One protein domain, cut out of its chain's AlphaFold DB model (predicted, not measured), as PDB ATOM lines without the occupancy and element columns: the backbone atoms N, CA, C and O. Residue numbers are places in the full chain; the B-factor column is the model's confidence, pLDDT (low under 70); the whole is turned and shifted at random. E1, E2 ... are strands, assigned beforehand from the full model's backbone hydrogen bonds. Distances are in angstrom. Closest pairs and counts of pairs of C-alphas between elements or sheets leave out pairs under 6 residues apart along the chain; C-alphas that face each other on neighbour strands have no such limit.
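Overview. This is residues 447 to 483 and 495 to 600 of the 852 residues of an uncharacterized protein of Bacteroides sp. D2 (UniProt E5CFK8). A long, strongly twisted sheet of eight strands runs through two lobes: E6, E5, E7 and E8, with the small pair E3 and E4, make one, and the hairpin E12 and E13, with the three-stranded sheet E9, E10 and E11 over it, makes the other. The hairpin E1 and E2 lies between the lobes, and residues 575 to 580 of the link from E11 to E12 stick out. The 143 printed residues have no named helix and thirteen named strands, E1 to E13 in chain order; the class is all strand. The large sheet runs E6 E5 E7 E8 E2 E1 E13 E12 and is mixed; the other two are antiparallel. The whole is only just compact, close to loose, with a radius of gyration of the C-alphas of 17.1 A and spans of 58 by 40 by 30 A.

Along the chain. In the large sheet, E7 is residues 525 to 533, 24.6 A long; E8 is 536 to 544, 23.4 A; E2 is 466 to 475, 24.5 A; and E1 is 455 to 462, 18.9 A, from C-alpha 455 at (-16.290, -37.204, -39.840). E5 is 504 to 507, E6 513 to 515, E12 584 to 589, and E13 592 to 597, ending at C-alpha 597 at (-13.003, -44.088, -26.965). E9 is 550 to 552, E10 557 to 561, E11 567 to 571, E3 481 to 483 and E4 497 to 500.

Arrangement. The large sheet is a folded sheet, bent back on itself: E6 E5 E7 E8 face E1 E13 E12, with E2 as the hinge. E2 bends by 65 degrees at residue 471; its pairing is staggered, with E1 over 466 to 473 and with E8 over 474 to 475. E8 and E2 are parallel, with N 475 and O 543 2.8 A apart. The hairpin E7 and E8 has N 529 and O 540 at 2.9 A. E1 and E13 are antiparallel, with N 593 and O 457 at 2.8 A. Between the leaves, the closest C-alphas of E7 and E13 are those of Gly 525 and Val 592, 6.7 A apart. E9 E10 E11 form a meander, each strand the antiparallel neighbour of the one before; N 558 and O 570 are 2.9 A apart. E10 and E12 are near each other, as are E3 and E7. E3 and E4 are antiparallel, with N 483 and O 499 at 2.8 A.

Size, cuts and confidence. The C-alphas farthest apart are those of Gly 535 and Asp 577, 58.8 A. Residues 484 to 494 are not printed; C-alphas 483 and 495 are 9.5 A apart across this cut. The link E11 to E12 is long, 12 residues. Mean pLDDT of the printed part is 85.8; residues 452 to 453, 463 to 467, 495 to 496, 533 to 536 and 538 are under 70.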
ATOM      1  N   THR A 447     -13.640 -37.647 -26.718       92.81
ATOM      2  CA  THR A 447     -14.692 -38.667 -26.586       92.81
ATOM      3  C   THR A 447     -14.839 -39.518 -27.838       92.81
ATOM      4  O   THR A 447     -14.949 -40.740 -27.728       92.81
ATOM      5  N   ILE A 448     -14.811 -38.896 -29.015       92.44
ATOM      6  CA  ILE A 448     -15.092 -39.545 -30.295       92.44
ATOM      7  C   ILE A 448     -13.807 -39.634 -31.117       92.44
ATOM      8  O   ILE A 448     -13.106 -38.644 -31.326       92.44
ATOM      9  N   CYS A 449     -13.526 -40.834 -31.613       90.12
ATOM     10  CA  CYS A 449     -12.480 -41.103 -32.585       90.12
ATOM     11  C   CYS A 449     -13.059 -40.922 -33.994       90.12
ATOM     12  O   CYS A 449     -13.670 -41.829 -34.563       90.12
ATOM     13  N   TYR A 450     -12.916 -39.714 -34.528       84.06
ATOM     14  CA  TYR A 450     -13.418 -39.364 -35.853       84.06
ATOM     15  C   TYR A 450     -12.607 -40.019 -36.981       84.06
ATOM     16  O   TYR A 450     -11.408 -40.266 -36.845       84.06
ATOM     17  N   GLN A 451     -13.264 -40.247 -38.116       72.44
ATOM     18  CA  GLN A 451     -12.663 -40.731 -39.361       72.44
ATOM     19  C   GLN A 451     -12.370 -39.560 -40.307       72.44
ATOM     20  O   GLN A 451     -12.927 -38.476 -40.133       72.44
ATOM     21  N   ASP A 452     -11.466 -39.760 -41.271       66.38
ATOM     22  CA  ASP A 452     -11.152 -38.834 -42.373       66.38
ATOM     23  C   ASP A 452     -11.107 -37.343 -41.987       66.38
ATOM     24  O   ASP A 452     -11.634 -36.475 -42.677       66.38
ATOM     25  N   GLY A 453     -10.466 -37.033 -40.855       59.94
ATOM     26  CA  GLY A 453     -10.232 -35.649 -40.434       59.94
ATOM     27  C   GLY A 453     -11.376 -34.966 -39.674       59.94
ATOM     28  O   GLY A 453     -11.309 -33.757 -39.482       59.94
ATOM     29  N   GLY A 454     -12.385 -35.698 -39.186       73.38
ATOM     30  CA  GLY A 454     -13.441 -35.118 -38.333       73.38
ATOM     31  C   GLY A 454     -14.859 -35.619 -38.601       73.38
ATOM     32  O   GLY A 454     -15.819 -35.013 -38.129       73.38
ATOM     33  N   LEU A 455     -15.008 -36.697 -39.366       84.25
ATOM     34  CA  LEU A 455     -16.290 -37.204 -39.840       84.25
ATOM     35  C   LEU A 455     -16.704 -38.484 -39.101       84.25
ATOM     36  O   LEU A 455     -15.880 -39.185 -38.505       84.25
ATOM     37  N   VAL A 456     -17.996 -38.787 -39.148       86.62
ATOM     38  CA  VAL A 456     -18.610 -40.002 -38.601       86.62
ATOM     39  C   VAL A 456     -19.386 -40.729 -39.687       86.62
ATOM     40  O   VAL A 456     -19.824 -40.100 -40.651       86.62
ATOM     41  N   ARG A 457     -19.562 -42.044 -39.536       92.25
ATOM     42  CA  ARG A 457     -20.328 -42.838 -40.497       92.25
ATOM     43  C   ARG A 457     -21.814 -42.628 -40.280       92.25
ATOM     44  O   ARG A 457     -22.290 -42.633 -39.146       92.25
ATOM     45  N   VAL A 458     -22.529 -42.464 -41.379       91.31
ATOM     46  CA  VAL A 458     -23.979 -42.366 -41.416       91.31
ATOM     47  C   VAL A 458     -24.482 -43.315 -42.488       91.31
ATOM     48  O   VAL A 458     -24.036 -43.243 -43.633       91.31
ATOM     49  N   MET A 459     -25.418 -44.178 -42.119       87.75
ATOM     50  CA  MET A 459     -26.216 -44.960 -43.042       87.75
ATOM     51  C   MET A 459     -27.138 -44.005 -43.793       87.75
ATOM     52  O   MET A 459     -28.069 -43.420 -43.246       87.75
ATOM     53  N   VAL A 460     -26.858 -43.806 -45.070       81.00
ATOM     54  CA  VAL A 460     -27.719 -43.045 -45.962       81.00
ATOM     55  C   VAL A 460     -28.443 -44.039 -46.840       81.00
ATOM     56  O   VAL A 460     -27.825 -44.875 -47.493       81.00
ATOM     57  N   HIS A 461     -29.767 -43.934 -46.865       73.12
ATOM     58  CA  HIS A 461     -30.547 -44.675 -47.834       73.12
ATOM     59  C   HIS A 461     -30.357 -44.040 -49.211       73.12
ATOM     60  O   HIS A 461     -30.924 -42.984 -49.509       73.12
ATOM     61  N   ASP A 462     -29.532 -44.676 -50.031       71.25
ATOM     62  CA  ASP A 462     -29.370 -44.343 -51.434       71.25
ATOM     63  C   ASP A 462     -30.350 -45.173 -52.272       71.25
ATOM     64  O   ASP A 462     -30.517 -46.381 -52.078       71.25
ATOM     65  N   GLU A 463     -31.034 -44.517 -53.213       45.09
ATOM     66  CA  GLU A 463     -32.062 -45.162 -54.040       45.09
ATOM     67  C   GLU A 463     -31.486 -46.283 -54.943       45.09
ATOM     68  O   GLU A 463     -32.243 -47.138 -55.417       45.09
ATOM     69  N   GLU A 464     -30.165 -46.312 -55.174       39.69
ATOM     70  CA  GLU A 464     -29.464 -47.215 -56.096       39.69
ATOM     71  C   GLU A 464     -28.716 -48.350 -55.373       39.69
ATOM     72  O   GLU A 464     -28.827 -49.522 -55.770       39.69
ATOM     73  N   GLU A 465     -27.974 -48.015 -54.314       36.31
ATOM     74  CA  GLU A 465     -27.117 -48.944 -53.559       36.31
ATOM     75  C   GLU A 465     -27.777 -49.494 -52.278       36.31
ATOM     76  O   GLU A 465     -27.301 -50.483 -51.715       36.31
ATOM     77  N   GLY A 466     -28.936 -48.954 -51.883       60.06
ATOM     78  CA  GLY A 466     -29.580 -49.268 -50.609       60.06
ATOM     79  C   GLY A 466     -28.926 -48.489 -49.473       60.06
ATOM     80  O   GLY A 466     -28.495 -47.356 -49.663       60.06
ATOM     81  N   ASP A 467     -28.858 -49.074 -48.282       69.62
ATOM     82  CA  ASP A 467     -28.229 -48.400 -47.149       69.62
ATOM     83  C   ASP A 467     -26.703 -48.404 -47.342       69.62
ATOM     84  O   ASP A 467     -26.062 -49.458 -47.278       69.62
ATOM     85  N   ILE A 468     -26.131 -47.227 -47.611       71.25
ATOM     86  CA  ILE A 468     -24.692 -47.016 -47.798       71.25
ATOM     87  C   ILE A 468     -24.109 -46.202 -46.650       71.25
ATOM     88  O   ILE A 468     -24.733 -45.268 -46.155       71.25
ATOM     89  N   GLU A 469     -22.892 -46.540 -46.233       79.31
ATOM     90  CA  GLU A 469     -22.156 -45.751 -45.247       79.31
ATOM     91  C   GLU A 469     -21.446 -44.580 -45.932       79.31
ATOM     92  O   GLU A 469     -20.522 -44.769 -46.726       79.31
ATOM     93  N   GLU A 470     -21.843 -43.362 -45.579       84.00
ATOM     94  CA  GLU A 470     -21.163 -42.126 -45.966       84.00
ATOM     95  C   GLU A 470     -20.616 -41.400 -44.729       84.00
ATOM     96  O   GLU A 470     -21.051 -41.630 -43.601       84.00
ATOM     97  N   LEU A 471     -19.634 -40.520 -44.934       78.38
ATOM     98  CA  LEU A 471     -18.976 -39.781 -43.859       78.38
ATOM     99  C   LEU A 471     -19.481 -38.342 -43.789       78.38
ATOM    100  O   LEU A 471     -19.381 -37.600 -44.765       78.38
ATOM    101  N   PHE A 472     -19.969 -37.931 -42.617       85.81
ATOM    102  CA  PHE A 472     -20.478 -36.578 -42.381       85.81
ATOM    103  C   PHE A 472     -19.937 -35.958 -41.090       85.81
ATOM    104  O   PHE A 472     -19.602 -36.683 -40.152       85.81
ATOM    105  N   PRO A 473     -19.873 -34.617 -40.995       88.62
ATOM    106  CA  PRO A 473     -19.597 -33.934 -39.735       88.62
ATOM    107  C   PRO A 473     -20.705 -34.215 -38.713       88.62
ATOM    108  O   PRO A 473     -21.879 -34.261 -39.079       88.62
ATOM    109  N   LEU A 474     -20.344 -34.370 -37.439       93.06
ATOM    110  CA  LEU A 474     -21.286 -34.617 -36.342       93.06
ATOM    111  C   LEU A 474     -21.553 -33.341 -35.545       93.06
ATOM    112  O   LEU A 474     -20.608 -32.684 -35.118       93.06
ATOM    113  N   ILE A 475     -22.822 -33.064 -35.256       94.75
ATOM    114  CA  ILE A 475     -23.256 -31.998 -34.350       94.75
ATOM    115  C   ILE A 475     -24.296 -32.513 -33.347       94.75
ATOM    116  O   ILE A 475     -25.094 -33.400 -33.652       94.75
ATOM    117  N   PHE A 476     -24.310 -31.922 -32.157       92.94
ATOM    118  CA  PHE A 476     -25.327 -32.133 -31.126       92.94
ATOM    119  C   PHE A 476     -26.238 -30.917 -30.956       92.94
ATOM    120  O   PHE A 476     -27.361 -31.035 -30.481       92.94
ATOM    121  N   GLY A 477     -25.766 -29.730 -31.340       91.12
ATOM    122  CA  GLY A 477     -26.577 -28.520 -31.334       91.12
ATOM    123  C   GLY A 477     -25.995 -27.401 -32.190       91.12
ATOM    124  O   GLY A 477     -24.881 -27.484 -32.698       91.12
ATOM    125  N   LYS A 478     -26.731 -26.288 -32.305       90.19
ATOM    126  CA  LYS A 478     -26.319 -25.124 -33.118       90.19
ATOM    127  C   LYS A 478     -24.941 -24.548 -32.767       90.19
ATOM    128  O   LYS A 478     -24.290 -23.965 -33.621       90.19
ATOM    129  N   HIS A 479     -24.499 -24.708 -31.518       90.31
ATOM    130  CA  HIS A 479     -23.208 -24.212 -31.041       90.31
ATOM    131  C   HIS A 479     -22.017 -25.000 -31.604       90.31
ATOM    132  O   HIS A 479     -20.893 -24.499 -31.579       90.31
ATOM    133  N   ASP A 480     -22.269 -26.195 -32.142       92.12
ATOM    134  CA  ASP A 480     -21.259 -27.001 -32.818       92.12
ATOM    135  C   ASP A 480     -21.005 -26.537 -34.252       92.12
ATOM    136  O   ASP A 480     -20.015 -26.948 -34.848       92.12
ATOM    137  N   VAL A 481     -21.861 -25.684 -34.826       91.88
ATOM    138  CA  VAL A 481     -21.662 -25.150 -36.176       91.88
ATOM    139  C   VAL A 481     -20.669 -23.993 -36.111       91.88
ATOM    140  O   VAL A 481     -20.946 -22.937 -35.537       91.88
ATOM    141  N   ARG A 482     -19.497 -24.204 -36.706       87.19
ATOM    142  CA  ARG A 482     -18.364 -23.277 -36.707       87.19
ATOM    143  C   ARG A 482     -18.159 -22.673 -38.089       87.19
ATOM    144  O   ARG A 482     -18.357 -23.347 -39.100       87.19
ATOM    145  N   ILE A 483     -17.748 -21.412 -38.135       85.12
ATOM    146  CA  ILE A 483     -17.358 -20.710 -39.358       85.12
ATOM    147  C   ILE A 483     -15.869 -20.393 -39.253       85.12
ATOM    148  O   ILE A 483     -15.454 -19.614 -38.392       85.12
ATOM    149  N   PRO A 495      -6.882 -21.896 -39.413       56.31
ATOM    150  CA  PRO A 495      -7.910 -20.908 -39.686       56.31
ATOM    151  C   PRO A 495      -7.548 -19.568 -39.038       56.31
ATOM    152  O   PRO A 495      -7.183 -19.496 -37.864       56.31
ATOM    153  N   MET A 496      -7.707 -18.485 -39.794       59.62
ATOM    154  CA  MET A 496      -7.472 -17.116 -39.328       59.62
ATOM    155  C   MET A 496      -8.489 -16.691 -38.264       59.62
ATOM    156  O   MET A 496      -8.177 -15.892 -37.379       59.62
ATOM    157  N   THR A 497      -9.706 -17.225 -38.351       70.88
ATOM    158  CA  THR A 497     -10.778 -17.046 -37.366       70.88
ATOM    159  C   THR A 497     -11.550 -18.349 -37.206       70.88
ATOM    160  O   THR A 497     -11.725 -19.068 -38.188       70.88
ATOM    161  N   ASP A 498     -12.044 -18.619 -35.998       80.19
ATOM    162  CA  ASP A 498     -12.910 -19.760 -35.679       80.19
ATOM    163  C   ASP A 498     -14.052 -19.291 -34.757       80.19
ATOM    164  O   ASP A 498     -13.874 -19.076 -33.550       80.19
ATOM    165  N   GLU A 499     -15.233 -19.092 -35.339       85.44
ATOM    166  CA  GLU A 499     -16.391 -18.474 -34.683       85.44
ATOM    167  C   GLU A 499     -17.591 -19.431 -34.653       85.44
ATOM    168  O   GLU A 499     -17.761 -20.261 -35.544       85.44
ATOM    169  N   VAL A 500     -18.441 -19.339 -33.620       87.12
ATOM    170  CA  VAL A 500     -19.743 -20.037 -33.623       87.12
ATOM    171  C   VAL A 500     -20.652 -19.321 -34.617       87.12
ATOM    172  O   VAL A 500     -20.702 -18.094 -34.609       87.12
ATOM    173  N   ALA A 501     -21.396 -20.060 -35.436       85.81
ATOM    174  CA  ALA A 501     -22.412 -19.462 -36.291       85.81
ATOM    175  C   ALA A 501     -23.529 -18.805 -35.455       85.81
ATOM    176  O   ALA A 501     -24.161 -19.462 -34.627       85.81
ATOM    177  N   ASP A 502     -23.793 -17.520 -35.703       81.25
ATOM    178  CA  ASP A 502     -24.804 -16.746 -34.964       81.25
ATOM    179  C   ASP A 502     -26.235 -17.252 -35.213       81.25
ATOM    180  O   ASP A 502     -27.022 -17.438 -34.282       81.25
ATOM    181  N   GLU A 503     -26.570 -17.494 -36.482       88.81
ATOM    182  CA  GLU A 503     -27.874 -17.988 -36.923       88.81
ATOM    183  C   GLU A 503     -27.688 -19.223 -37.805       88.81
ATOM    184  O   GLU A 503     -27.088 -19.162 -38.882       88.81
ATOM    185  N   VAL A 504     -28.223 -20.352 -37.342       91.81
ATOM    186  CA  VAL A 504     -28.232 -21.621 -38.071       91.81
ATOM    187  C   VAL A 504     -29.668 -21.943 -38.433       91.81
ATOM    188  O   VAL A 504     -30.526 -22.046 -37.560       91.81
ATOM    189  N   GLU A 505     -29.941 -22.116 -39.717       92.75
ATOM    190  CA  GLU A 505     -31.213 -22.638 -40.195       92.75
ATOM    191  C   GLU A 505     -31.043 -24.098 -40.615       92.75
ATOM    192  O   GLU A 505     -29.987 -24.495 -41.105       92.75
ATOM    193  N   PHE A 506     -32.092 -24.901 -40.494       92.44
ATOM    194  CA  PHE A 506     -32.117 -26.274 -40.991       92.44
ATOM    195  C   PHE A 506     -33.277 -26.469 -41.960       92.44
ATOM    196  O   PHE A 506     -34.301 -25.785 -41.902       92.44
ATOM    197  N   LYS A 507     -33.107 -27.392 -42.902       90.81
ATOM    198  CA  LYS A 507     -34.134 -27.714 -43.891       90.81
ATOM    199  C   LYS A 507     -35.193 -28.626 -43.266       90.81
ATOM    200  O   LYS A 507     -34.915 -29.787 -42.990       90.81
ATOM    201  N   GLY A 508     -36.404 -28.110 -43.069       81.12
ATOM    202  CA  GLY A 508     -37.547 -28.884 -42.583       81.12
ATOM    203  C   GLY A 508     -38.148 -29.805 -43.653       81.12
ATOM    204  O   GLY A 508     -37.847 -29.687 -44.844       81.12
ATOM    205  N   GLU A 509     -39.068 -30.686 -43.246       73.50
ATOM    206  CA  GLU A 509     -39.715 -31.688 -44.119       73.50
ATOM    207  C   GLU A 509     -40.445 -31.083 -45.329       73.50
ATOM    208  O   GLU A 509     -40.530 -31.680 -46.399       73.50
ATOM    209  N   ASN A 510     -40.944 -29.852 -45.194       74.56
ATOM    210  CA  ASN A 510     -41.593 -29.107 -46.278       74.56
ATOM    211  C   ASN A 510     -40.595 -28.495 -47.290       74.56
ATOM    212  O   ASN A 510     -41.000 -27.735 -48.174       74.56
ATOM    213  N   GLY A 511     -39.297 -28.775 -47.132       75.81
ATOM    214  CA  GLY A 511     -38.202 -28.278 -47.959       75.81
ATOM    215  C   GLY A 511     -37.802 -26.824 -47.693       75.81
ATOM    216  O   GLY A 511     -36.917 -26.315 -48.385       75.81
ATOM    217  N   ARG A 512     -38.433 -26.144 -46.726       83.12
ATOM    218  CA  ARG A 512     -38.092 -24.773 -46.323       83.12
ATOM    219  C   ARG A 512     -37.061 -24.788 -45.208       83.12
ATOM    220  O   ARG A 512     -37.047 -25.687 -44.376       83.12
ATOM    221  N   TYR A 513     -36.233 -23.757 -45.190       89.12
ATOM    222  CA  TYR A 513     -35.308 -23.520 -44.094       89.12
ATOM    223  C   TYR A 513     -36.041 -22.845 -42.934       89.12
ATOM    224  O   TYR A 513     -36.811 -21.906 -43.158       89.12
ATOM    225  N   VAL A 514     -35.824 -23.365 -41.731       91.44
ATOM    226  CA  VAL A 514     -36.376 -22.882 -40.462       91.44
ATOM    227  C   VAL A 514     -35.203 -22.555 -39.547       91.44
ATOM    228  O   VAL A 514     -34.226 -23.300 -39.513       91.44
ATOM    229  N   LEU A 515     -35.279 -21.429 -38.842       92.69
ATOM    230  CA  LEU A 515     -34.256 -21.033 -37.879       92.69
ATOM    231  C   LEU A 515     -34.227 -22.023 -36.710       92.69
ATOM    232  O   LEU A 515     -35.271 -22.317 -36.135       92.69
ATOM    233  N   TRP A 516     -33.037 -22.497 -36.343       93.19
ATOM    234  CA  TRP A 516     -32.851 -23.379 -35.197       93.19
ATOM    235  C   TRP A 516     -33.003 -22.589 -33.891       93.19
ATOM    236  O   TRP A 516     -32.158 -21.759 -33.529       93.19
ATOM    237  N   THR A 517     -34.086 -22.863 -33.168       90.06
ATOM    238  CA  THR A 517     -34.399 -22.267 -31.860       90.06
ATOM    239  C   THR A 517     -34.623 -23.354 -30.804       90.06
ATOM    240  O   THR A 517     -34.490 -24.531 -31.110       90.06
ATOM    241  N   GLU A 518     -34.923 -22.980 -29.556       83.50
ATOM    242  CA  GLU A 518     -35.261 -23.959 -28.501       83.50
ATOM    243  C   GLU A 518     -36.600 -24.670 -28.763       83.50
ATOM    244  O   GLU A 518     -36.804 -25.787 -28.302       83.50
ATOM    245  N   ASP A 519     -37.513 -24.028 -29.499       85.06
ATOM    246  CA  ASP A 519     -38.825 -24.591 -29.835       85.06
ATOM    247  C   ASP A 519     -38.810 -25.348 -31.178       85.06
ATOM    248  O   ASP A 519     -39.640 -26.228 -31.408       85.06
ATOM    249  N   ASP A 520     -37.866 -25.005 -32.061       86.25
ATOM    250  CA  ASP A 520     -37.729 -25.544 -33.414       86.25
ATOM    251  C   ASP A 520     -36.324 -26.141 -33.598       86.25
ATOM    252  O   ASP A 520     -35.385 -25.452 -34.015       86.25
ATOM    253  N   GLU A 521     -36.194 -27.432 -33.288       86.38
ATOM    254  CA  GLU A 521     -34.955 -28.207 -33.412       86.38
ATOM    255  C   GLU A 521     -35.015 -29.193 -34.596       86.38
ATOM    256  O   GLU A 521     -36.086 -29.715 -34.928       86.38
ATOM    257  N   PRO A 522     -33.878 -29.470 -35.260       90.25
ATOM    258  CA  PRO A 522     -33.823 -30.443 -36.335       90.25
ATOM    259  C   PRO A 522     -34.046 -31.875 -35.824       90.25
ATOM    260  O   PRO A 522     -33.670 -32.205 -34.697       90.25
ATOM    261  N   PRO A 523     -34.597 -32.769 -36.665       88.31
ATOM    262  CA  PRO A 523     -34.701 -34.181 -36.324       88.31
ATOM    263  C   PRO A 523     -33.314 -34.814 -36.150       88.31
ATOM    264  O   PRO A 523     -32.305 -34.298 -36.638       88.31
ATOM    265  N   MET A 524     -33.269 -35.944 -35.447       89.12
ATOM    266  CA  MET A 524     -32.066 -36.769 -35.366       89.12
ATOM    267  C   MET A 524     -31.765 -37.399 -36.736       89.12
ATOM    268  O   MET A 524     -32.690 -37.737 -37.473       89.12
ATOM    269  N   GLY A 525     -30.485 -37.567 -37.062       89.12
ATOM    270  CA  GLY A 525     -30.021 -38.142 -38.324       89.12
ATOM    271  C   GLY A 525     -29.393 -37.101 -39.249       89.12
ATOM    272  O   GLY A 525     -28.880 -36.073 -38.806       89.12
ATOM    273  N   LEU A 526     -29.378 -37.379 -40.550       91.62
ATOM    274  CA  LEU A 526     -28.690 -36.538 -41.527       91.62
ATOM    275  C   LEU A 526     -29.525 -35.314 -41.915       91.62
ATOM    276  O   LEU A 526     -30.569 -35.431 -42.559       91.62
ATOM    277  N   ILE A 527     -29.026 -34.124 -41.588       92.38
ATOM    278  CA  ILE A 527     -29.720 -32.858 -41.834       92.38
ATOM    279  C   ILE A 527     -28.945 -31.964 -42.802       92.38
ATOM    280  O   ILE A 527     -27.738 -32.099 -42.985       92.38
ATOM    281  N   THR A 528     -29.652 -31.036 -43.451       90.31
ATOM    282  CA  THR A 528     -29.035 -29.951 -44.229       90.31
ATOM    283  C   THR A 528     -29.202 -28.648 -43.472       90.31
ATOM    284  O   THR A 528     -30.334 -28.195 -43.271       90.31
ATOM    285  N   ILE A 529     -28.085 -28.041 -43.090       90.88
ATOM    286  CA  ILE A 529     -28.058 -26.732 -42.450       90.88
ATOM    287  C   ILE A 529     -27.750 -25.635 -43.466       90.88
ATOM    288  O   ILE A 529     -27.199 -25.884 -44.542       90.88
ATOM    289  N   ARG A 530     -28.118 -24.405 -43.119       88.38
ATOM    290  CA  ARG A 530     -27.835 -23.189 -43.868       88.38
ATOM    291  C   ARG A 530     -27.428 -22.088 -42.902       88.38
ATOM    292  O   ARG A 530     -28.132 -21.822 -41.935       88.38
ATOM    293  N   VAL A 531     -26.315 -21.432 -43.200       84.31
ATOM    294  CA  VAL A 531     -25.805 -20.279 -42.447       84.31
ATOM    295  C   VAL A 531     -25.541 -19.124 -43.401       84.31
ATOM    296  O   VAL A 531     -25.217 -19.330 -44.576       84.31
ATOM    297  N   GLN A 532     -25.701 -17.896 -42.915       78.62
ATOM    298  CA  GLN A 532     -25.401 -16.704 -43.695       78.62
ATOM    299  C   GLN A 532     -23.986 -16.213 -43.380       78.62
ATOM    300  O   GLN A 532     -23.710 -15.754 -42.279       78.62
ATOM    301  N   ILE A 533     -23.097 -16.251 -44.372       69.31
ATOM    302  CA  ILE A 533     -21.717 -15.781 -44.257       69.31
ATOM    303  C   ILE A 533     -21.521 -14.599 -45.203       69.31
ATOM    304  O   ILE A 533     -21.713 -14.713 -46.415       69.31
ATOM    305  N   LYS A 534     -21.185 -13.428 -44.646       67.56
ATOM    306  CA  LYS A 534     -20.946 -12.179 -45.403       67.56
ATOM    307  C   LYS A 534     -22.058 -11.871 -46.428       67.56
ATOM    308  O   LYS A 534     -21.800 -11.450 -47.555       67.56
ATOM    309  N   GLY A 535     -23.315 -12.106 -46.040       58.47
ATOM    310  CA  GLY A 535     -24.501 -11.850 -46.864       58.47
ATOM    311  C   GLY A 535     -24.885 -12.966 -47.845       58.47
ATOM    312  O   GLY A 535     -25.931 -12.855 -48.486       58.47
ATOM    313  N   LYS A 536     -24.097 -14.044 -47.952       57.03
ATOM    314  CA  LYS A 536     -24.388 -15.217 -48.791       57.03
ATOM    315  C   LYS A 536     -24.817 -16.402 -47.939       57.03
ATOM    316  O   LYS A 536     -24.282 -16.611 -46.860       57.03
ATOM    317  N   TYR A 537     -25.757 -17.193 -48.441       74.25
ATOM    318  CA  TYR A 537     -26.137 -18.443 -47.793       74.25
ATOM    319  C   TYR A 537     -25.205 -19.569 -48.227       74.25
ATOM    320  O   TYR A 537     -25.088 -19.846 -49.421       74.25
ATOM    321  N   CYS A 538     -24.597 -20.224 -47.246       68.31
ATOM    322  CA  CYS A 538     -23.815 -21.440 -47.411       68.31
ATOM    323  C   CYS A 538     -24.585 -22.595 -46.765       68.31
ATOM    324  O   CYS A 538     -25.232 -22.409 -45.734       68.31
ATOM    325  N   THR A 539     -24.560 -23.769 -47.390       79.31
ATOM    326  CA  THR A 539     -25.308 -24.948 -46.937       79.31
ATOM    327  C   THR A 539     -24.376 -26.125 -46.774       79.31
ATOM    328  O   THR A 539     -23.562 -26.338 -47.665       79.31
ATOM    329  N   GLU A 540     -24.571 -26.911 -45.720       81.56
ATOM    330  CA  GLU A 540     -23.756 -28.092 -45.431       81.56
ATOM    331  C   GLU A 540     -24.635 -29.241 -44.922       81.56
ATOM    332  O   GLU A 540     -25.699 -29.001 -44.338       81.56
ATOM    333  N   ARG A 541     -24.220 -30.492 -45.159       89.44
ATOM    334  CA  ARG A 541     -24.898 -31.678 -44.611       89.44
ATOM    335  C   ARG A 541     -24.147 -32.175 -43.383       89.44
ATOM    336  O   ARG A 541     -22.933 -32.323 -43.435       89.44
ATOM    337  N   MET A 542     -24.868 -32.440 -42.298       91.62
ATOM    338  CA  MET A 542     -24.285 -32.869 -41.023       91.62
ATOM    339  C   MET A 542     -25.164 -33.922 -40.349       91.62
ATOM    340  O   MET A 542     -26.389 -33.888 -40.473       91.62
ATOM    341  N   ALA A 543     -24.540 -34.849 -39.631       93.69
ATOM    342  CA  ALA A 543     -25.208 -35.797 -38.754       93.69
ATOM    343  C   ALA A 543     -25.584 -35.099 -37.443       93.69
ATOM    344  O   ALA A 543     -24.718 -34.535 -36.777       93.69
ATOM    345  N   HIS A 544     -26.859 -35.140 -37.067       94.38
ATOM    346  CA  HIS A 544     -27.368 -34.536 -35.842       94.38
ATOM    347  C   HIS A 544     -27.817 -35.603 -34.838       94.38
ATOM    348  O   HIS A 544     -28.637 -36.463 -35.166       94.38
ATOM    349  N   LEU A 545     -27.309 -35.525 -33.605       93.81
ATOM    350  CA  LEU A 545     -27.732 -36.353 -32.471       93.81
ATOM    351  C   LEU A 545     -28.294 -35.480 -31.345       93.81
ATOM    352  O   LEU A 545     -27.764 -34.413 -31.072       93.81
ATOM    353  N   GLN A 546     -29.329 -35.950 -30.643       86.81
ATOM    354  CA  GLN A 546     -30.093 -35.130 -29.682       86.81
ATOM    355  C   GLN A 546     -29.353 -34.774 -28.379       86.81
ATOM    356  O   GLN A 546     -29.903 -34.096 -27.512       86.81
ATOM    357  N   GLY A 547     -28.121 -35.244 -28.189       86.38
ATOM    358  CA  GLY A 547     -27.335 -34.911 -27.010       86.38
ATOM    359  C   GLY A 547     -25.943 -35.533 -27.026       86.38
ATOM    360  O   GLY A 547     -25.706 -36.497 -27.755       86.38
ATOM    361  N   PRO A 548     -25.018 -34.988 -26.219       88.12
ATOM    362  CA  PRO A 548     -23.620 -35.386 -26.239       88.12
ATOM    363  C   PRO A 548     -23.421 -36.816 -25.726       88.12
ATOM    364  O   PRO A 548     -24.164 -37.315 -24.878       88.12
ATOM    365  N   ILE A 549     -22.347 -37.443 -26.199       94.81
ATOM    366  CA  ILE A 549     -21.865 -38.729 -25.693       94.81
ATOM    367  C   ILE A 549     -20.997 -38.487 -24.458       94.81
ATOM    368  O   ILE A 549     -20.094 -37.651 -24.486       94.81
ATOM    369  N   VAL A 550     -21.236 -39.232 -23.377       94.62
ATOM    370  CA  VAL A 550     -20.494 -39.080 -22.118       94.62
ATOM    371  C   VAL A 550     -19.892 -40.414 -21.695       94.62
ATOM    372  O   VAL A 550     -20.600 -41.410 -21.567       94.62
ATOM    373  N   ARG A 551     -18.580 -40.433 -21.444       95.62
ATOM    374  CA  ARG A 551     -17.856 -41.609 -20.941       95.62
ATOM    375  C   ARG A 551     -17.747 -41.552 -19.421       95.62
ATOM    376  O   ARG A 551     -17.287 -40.555 -18.872       95.62
ATOM    377  N   ASP A 552     -18.117 -42.638 -18.758       93.75
ATOM    378  CA  ASP A 552     -17.902 -42.851 -17.328       93.75
ATOM    379  C   ASP A 552     -16.847 -43.944 -17.145       93.75
ATOM    380  O   ASP A 552     -17.124 -45.138 -17.266       93.75
ATOM    381  N   LEU A 553     -15.617 -43.508 -16.866       92.25
ATOM    382  CA  LEU A 553     -14.461 -44.388 -16.714       92.25
ATOM    383  C   LEU A 553     -14.537 -45.235 -15.436       92.25
ATOM    384  O   LEU A 553     -13.986 -46.329 -15.397       92.25
ATOM    385  N   GLN A 554     -15.234 -44.755 -14.400       89.31
ATOM    386  CA  GLN A 554     -15.334 -45.452 -13.118       89.31
ATOM    387  C   GLN A 554     -16.260 -46.666 -13.221       89.31
ATOM    388  O   GLN A 554     -15.965 -47.723 -12.661       89.31
ATOM    389  N   HIS A 555     -17.379 -46.515 -13.931       91.06
ATOM    390  CA  HIS A 555     -18.361 -47.583 -14.125       91.06
ATOM    391  C   HIS A 555     -18.176 -48.338 -15.451       91.06
ATOM    392  O   HIS A 555     -18.876 -49.321 -15.698       91.06
ATOM    393  N   GLN A 556     -17.211 -47.921 -16.278       94.25
ATOM    394  CA  GLN A 556     -16.924 -48.479 -17.604       94.25
ATOM    395  C   GLN A 556     -18.138 -48.426 -18.535       94.25
ATOM    396  O   GLN A 556     -18.445 -49.375 -19.261       94.25
ATOM    397  N   THR A 557     -18.845 -47.298 -18.504       96.12
ATOM    398  CA  THR A 557     -20.073 -47.092 -19.275       96.12
ATOM    399  C   THR A 557     -19.987 -45.886 -20.198       96.12
ATOM    400  O   THR A 557     -19.297 -44.911 -19.904       96.12
ATOM    401  N   ILE A 558     -20.739 -45.922 -21.296       97.06
ATOM    402  CA  ILE A 558     -20.975 -44.768 -22.167       97.06
ATOM    403  C   ILE A 558     -22.464 -44.430 -22.124       97.06
ATOM    404  O   ILE A 558     -23.304 -45.287 -22.391       97.06
ATOM    405  N   CYS A 559     -22.783 -43.183 -21.793       95.38
ATOM    406  CA  CYS A 559     -24.141 -42.657 -21.735       95.38
ATOM    407  C   CYS A 559     -24.428 -41.792 -22.966       95.38
ATOM    408  O   CYS A 559     -23.604 -40.960 -23.347       95.38
ATOM    409  N   TYR A 560     -25.600 -41.982 -23.568       94.81
ATOM    410  CA  TYR A 560     -26.050 -41.261 -24.762       94.81
ATOM    411  C   TYR A 560     -27.581 -41.228 -24.837       94.81
ATOM    412  O   TYR A 560     -28.254 -41.969 -24.118       94.81
ATOM    413  N   LEU A 561     -28.146 -40.375 -25.693       92.75
ATOM    414  CA  LEU A 561     -29.574 -40.406 -26.021       92.75
ATOM    415  C   LEU A 561     -29.795 -41.299 -27.244       92.75
ATOM    416  O   LEU A 561     -29.090 -41.162 -28.240       92.75
ATOM    417  N   ASN A 562     -30.744 -42.229 -27.151       89.25
ATOM    418  CA  ASN A 562     -31.121 -43.091 -28.272       89.25
ATOM    419  C   ASN A 562     -32.054 -42.373 -29.266       89.25
ATOM    420  O   ASN A 562     -32.386 -41.203 -29.087       89.25
ATOM    421  N   GLU A 563     -32.520 -43.096 -30.287       85.50
ATOM    422  CA  GLU A 563     -33.416 -42.573 -31.331       85.50
ATOM    423  C   GLU A 563     -34.731 -41.989 -30.804       85.50
ATOM    424  O   GLU A 563     -35.314 -41.096 -31.416       85.50
ATOM    425  N   GLU A 564     -35.198 -42.475 -29.652       85.12
ATOM    426  CA  GLU A 564     -36.413 -42.000 -28.990       85.12
ATOM    427  C   GLU A 564     -36.147 -40.810 -28.046       85.12
ATOM    428  O   GLU A 564     -37.053 -40.381 -27.326       85.12
ATOM    429  N   GLY A 565     -34.909 -40.307 -27.992       83.44
ATOM    430  CA  GLY A 565     -34.484 -39.245 -27.078       83.44
ATOM    431  C   GLY A 565     -34.368 -39.694 -25.617       83.44
ATOM    432  O   GLY A 565     -34.379 -38.867 -24.705       83.44
ATOM    433  N   GLN A 566     -34.285 -41.004 -25.357       90.00
ATOM    434  CA  GLN A 566     -34.179 -41.564 -24.007       90.00
ATOM    435  C   GLN A 566     -32.725 -41.865 -23.641       90.00
ATOM    436  O   GLN A 566     -31.947 -42.368 -24.455       90.00
ATOM    437  N   LEU A 567     -32.373 -41.620 -22.376       93.06
ATOM    438  CA  LEU A 567     -31.049 -41.933 -21.848       93.06
ATOM    439  C   LEU A 567     -30.789 -43.443 -21.905       93.06
ATOM    440  O   LEU A 567     -31.482 -44.231 -21.263       93.06
ATOM    441  N   SER A 568     -29.760 -43.817 -22.657       94.19
ATOM    442  CA  SER A 568     -29.264 -45.179 -22.823       94.19
ATOM    443  C   SER A 568     -27.832 -45.295 -22.308       94.19
ATOM    444  O   SER A 568     -27.088 -44.312 -22.239       94.19
ATOM    445  N   THR A 569     -27.450 -46.512 -21.928       95.38
ATOM    446  CA  THR A 569     -26.127 -46.807 -21.375       95.38
ATOM    447  C   THR A 569     -25.554 -48.048 -22.039       95.38
ATOM    448  O   THR A 569     -26.150 -49.122 -21.980       95.38
ATOM    449  N   TYR A 570     -24.374 -47.904 -22.633       95.44
ATOM    450  CA  TYR A 570     -23.549 -49.014 -23.089       95.44
ATOM    451  C   TYR A 570     -22.587 -49.417 -21.974       95.44
ATOM    452  O   TYR A 570     -21.847 -48.574 -21.469       95.44
ATOM    453  N   GLN A 571     -22.591 -50.694 -21.595       95.94
ATOM    454  CA  GLN A 571     -21.648 -51.254 -20.630       95.94
ATOM    455  C   GLN A 571     -20.501 -51.928 -21.378       95.94
ATOM    456  O   GLN A 571     -20.722 -52.927 -22.065       95.94
ATOM    457  N   ASP A 572     -19.282 -51.419 -21.209       93.81
ATOM    458  CA  ASP A 572     -18.088 -52.064 -21.747       93.81
ATOM    459  C   ASP A 572     -17.559 -53.131 -20.771       93.81
ATOM    460  O   ASP A 572     -17.825 -53.094 -19.566       93.81
ATOM    461  N   THR A 573     -16.816 -54.104 -21.301       90.56
ATOM    462  CA  THR A 573     -16.090 -55.118 -20.527       90.56
ATOM    463  C   THR A 573     -14.600 -54.999 -20.822       90.56
ATOM    464  O   THR A 573     -14.137 -55.380 -21.896       90.56
ATOM    465  N   ILE A 574     -13.842 -54.493 -19.849       90.31
ATOM    466  CA  ILE A 574     -12.392 -54.326 -19.966       90.31
ATOM    467  C   ILE A 574     -11.681 -55.592 -19.470       90.31
ATOM    468  O   ILE A 574     -11.593 -55.845 -18.268       90.31
ATOM    469  N   SER A 575     -11.177 -56.399 -20.405       88.62
ATOM    470  CA  SER A 575     -10.415 -57.619 -20.108       88.62
ATOM    471  C   SER A 575      -8.922 -57.319 -19.960       88.62
ATOM    472  O   SER A 575      -8.314 -56.748 -20.857       88.62
ATOM    473  N   LEU A 576      -8.318 -57.750 -18.849       90.81
ATOM    474  CA  LEU A 576      -6.878 -57.624 -18.575       90.81
ATOM    475  C   LEU A 576      -6.154 -58.962 -18.811       90.81
ATOM    476  O   LEU A 576      -5.498 -59.507 -17.924       90.81
ATOM    477  N   ASP A 577      -6.337 -59.546 -19.993       91.75
ATOM    478  CA  ASP A 577      -5.884 -60.898 -20.359       91.75
ATOM    479  C   ASP A 577      -4.557 -60.924 -21.146       91.75
ATOM    480  O   ASP A 577      -4.162 -61.964 -21.682       91.75
ATOM    481  N   LYS A 578      -3.851 -59.787 -21.182       89.12
ATOM    482  CA  LYS A 578      -2.646 -59.514 -21.984       89.12
ATOM    483  C   LYS A 578      -2.885 -59.499 -23.493       89.12
ATOM    484  O   LYS A 578      -1.922 -59.569 -24.260       89.12
ATOM    485  N   GLN A 579      -4.136 -59.409 -23.938       91.88
ATOM    486  CA  GLN A 579      -4.435 -59.001 -25.305       91.88
ATOM    487  C   GLN A 579      -4.576 -57.472 -25.377       91.88
ATOM    488  O   GLN A 579      -5.105 -56.872 -24.438       91.88
ATOM    489  N   PRO A 580      -4.108 -56.844 -26.472       90.81
ATOM    490  CA  PRO A 580      -4.350 -55.431 -26.743       90.81
ATOM    491  C   PRO A 580      -5.841 -55.093 -26.768       90.81
ATOM    492  O   PRO A 580      -6.617 -55.714 -27.503       90.81
ATOM    493  N   LEU A 581      -6.237 -54.071 -26.018       91.25
ATOM    494  CA  LEU A 581      -7.563 -53.481 -26.096       91.25
ATOM    495  C   LEU A 581      -7.689 -52.639 -27.369       91.25
ATOM    496  O   LEU A 581      -6.816 -51.843 -27.716       91.25
ATOM    497  N   ALA A 582      -8.824 -52.765 -28.058       92.06
ATOM    498  CA  ALA A 582      -9.162 -51.832 -29.128       92.06
ATOM    499  C   ALA A 582      -9.355 -50.417 -28.538       92.06
ATOM    500  O   ALA A 582     -10.052 -50.297 -27.528       92.06
ATOM    501  N   PRO A 583      -8.822 -49.345 -29.156       92.88
ATOM    502  CA  PRO A 583      -8.941 -47.971 -28.644       92.88
ATOM    503  C   PRO A 583     -10.382 -47.497 -28.408       92.88
ATOM    504  O   PRO A 583     -10.650 -46.685 -27.518       92.88
ATOM    505  N   THR A 584     -11.316 -47.998 -29.216       95.44
ATOM    506  CA  THR A 584     -12.704 -47.544 -29.272       95.44
ATOM    507  C   THR A 584     -13.686 -48.707 -29.197       95.44
ATOM    508  O   THR A 584     -13.342 -49.866 -29.450       95.44
ATOM    509  N   VAL A 585     -14.928 -48.370 -28.867       95.44
ATOM    510  CA  VAL A 585     -16.119 -49.187 -29.101       95.44
ATOM    511  C   VAL A 585     -17.004 -48.484 -30.120       95.44
ATOM    512  O   VAL A 585     -17.044 -47.254 -30.184       95.44
ATOM    513  N   GLU A 586     -17.681 -49.276 -30.936       95.19
ATOM    514  CA  GLU A 586     -18.608 -48.780 -31.943       95.19
ATOM    515  C   GLU A 586     -20.007 -48.652 -31.329       95.19
ATOM    516  O   GLU A 586     -20.485 -49.579 -30.672       95.19
ATOM    517  N   LEU A 587     -20.630 -47.486 -31.494       94.75
ATOM    518  CA  LEU A 587     -21.986 -47.188 -31.044       94.75
ATOM    519  C   LEU A 587     -22.849 -46.798 -32.240       94.75
ATOM    520  O   LEU A 587     -22.527 -45.845 -32.946       94.75
ATOM    521  N   GLU A 588     -23.957 -47.507 -32.415       93.00
ATOM    522  CA  GLU A 588     -24.989 -47.213 -33.410       93.00
ATOM    523  C   GLU A 588     -26.140 -46.462 -32.725       93.00
ATOM    524  O   GLU A 588     -26.706 -46.932 -31.731       93.00
ATOM    525  N   ILE A 589     -26.450 -45.262 -33.217       93.19
ATOM    526  CA  ILE A 589     -27.532 -44.403 -32.722       93.19
ATOM    527  C   ILE A 589     -28.346 -43.944 -33.933       93.19
ATOM    528  O   ILE A 589     -27.959 -42.994 -34.621       93.19
ATOM    529  N   GLY A 590     -29.467 -44.611 -34.213       89.44
ATOM    530  CA  GLY A 590     -30.155 -44.402 -35.483       89.44
ATOM    531  C   GLY A 590     -29.282 -44.841 -36.636       89.44
ATOM    532  O   GLY A 590     -28.575 -45.845 -36.571       89.44
ATOM    533  N   ASP A 591     -29.272 -43.999 -37.655       90.38
ATOM    534  CA  ASP A 591     -28.441 -44.179 -38.833       90.38
ATOM    535  C   ASP A 591     -26.979 -43.759 -38.602       90.38
ATOM    536  O   ASP A 591     -26.182 -43.821 -39.528       90.38
ATOM    537  N   VAL A 592     -26.591 -43.282 -37.413       92.94
ATOM    538  CA  VAL A 592     -25.238 -42.759 -37.158       92.94
ATOM    539  C   VAL A 592     -24.402 -43.775 -36.384       92.94
ATOM    540  O   VAL A 592     -24.762 -44.175 -35.277       92.94
ATOM    541  N   THR A 593     -23.228 -44.107 -36.920       94.12
ATOM    542  CA  THR A 593     -22.257 -45.006 -36.288       94.12
ATOM    543  C   THR A 593     -21.031 -44.227 -35.817       94.12
ATOM    544  O   THR A 593     -20.281 -43.639 -36.604       94.12
ATOM    545  N   LEU A 594     -20.794 -44.252 -34.506       93.81
ATOM    546  CA  LEU A 594     -19.720 -43.535 -33.825       93.81
ATOM    547  C   LEU A 594     -18.654 -44.501 -33.308       93.81
ATOM    548  O   LEU A 594     -18.972 -45.505 -32.679       93.81
ATOM    549  N   ASN A 595     -17.379 -44.143 -33.461       94.31
ATOM    550  CA  ASN A 595     -16.296 -44.784 -32.715       94.31
ATOM    551  C   ASN A 595     -16.009 -43.956 -31.466       94.31
ATOM    552  O   ASN A 595     -15.462 -42.859 -31.553       94.31
ATOM    553  N   VAL A 596     -16.376 -44.469 -30.298       96.06
ATOM    554  CA  VAL A 596     -16.207 -43.768 -29.021       96.06
ATOM    555  C   VAL A 596     -15.042 -44.394 -28.273       96.06
ATOM    556  O   VAL A 596     -14.946 -45.619 -28.187       96.06
ATOM    557  N   TYR A 597     -14.126 -43.576 -27.753       95.81
ATOM    558  CA  TYR A 597     -13.003 -44.088 -26.965       95.81
ATOM    559  C   TYR A 597     -13.517 -44.900 -25.783       95.81
ATOM    560  O   TYR A 597     -14.511 -44.530 -25.154       95.81
ATOM    561  N   ARG A 598     -12.844 -46.007 -25.463       94.69
ATOM    562  CA  ARG A 598     -13.292 -46.865 -24.361       94.69
ATOM    563  C   ARG A 598     -13.400 -46.074 -23.048       94.69
ATOM    564  O   ARG A 598     -12.557 -45.212 -22.777       94.69
ATOM    565  N   PRO A 599     -14.425 -46.334 -22.221       94.50
ATOM    566  CA  PRO A 599     -14.600 -45.675 -20.933       94.50
ATOM    567  C   PRO A 599     -13.706 -46.355 -19.883       94.50
ATOM    568  O   PRO A 599     -14.195 -46.992 -18.959       94.50
ATOM    569  N   THR A 600     -12.386 -46.272 -20.037       92.06
ATOM    570  CA  THR A 600     -11.425 -46.861 -19.092       92.06
ATOM    571  C   THR A 600     -10.233 -45.939 -18.867       92.06
ATOM    572  O   THR A 600      -9.898 -45.125 -19.729       92.06
TER     573      THR A 600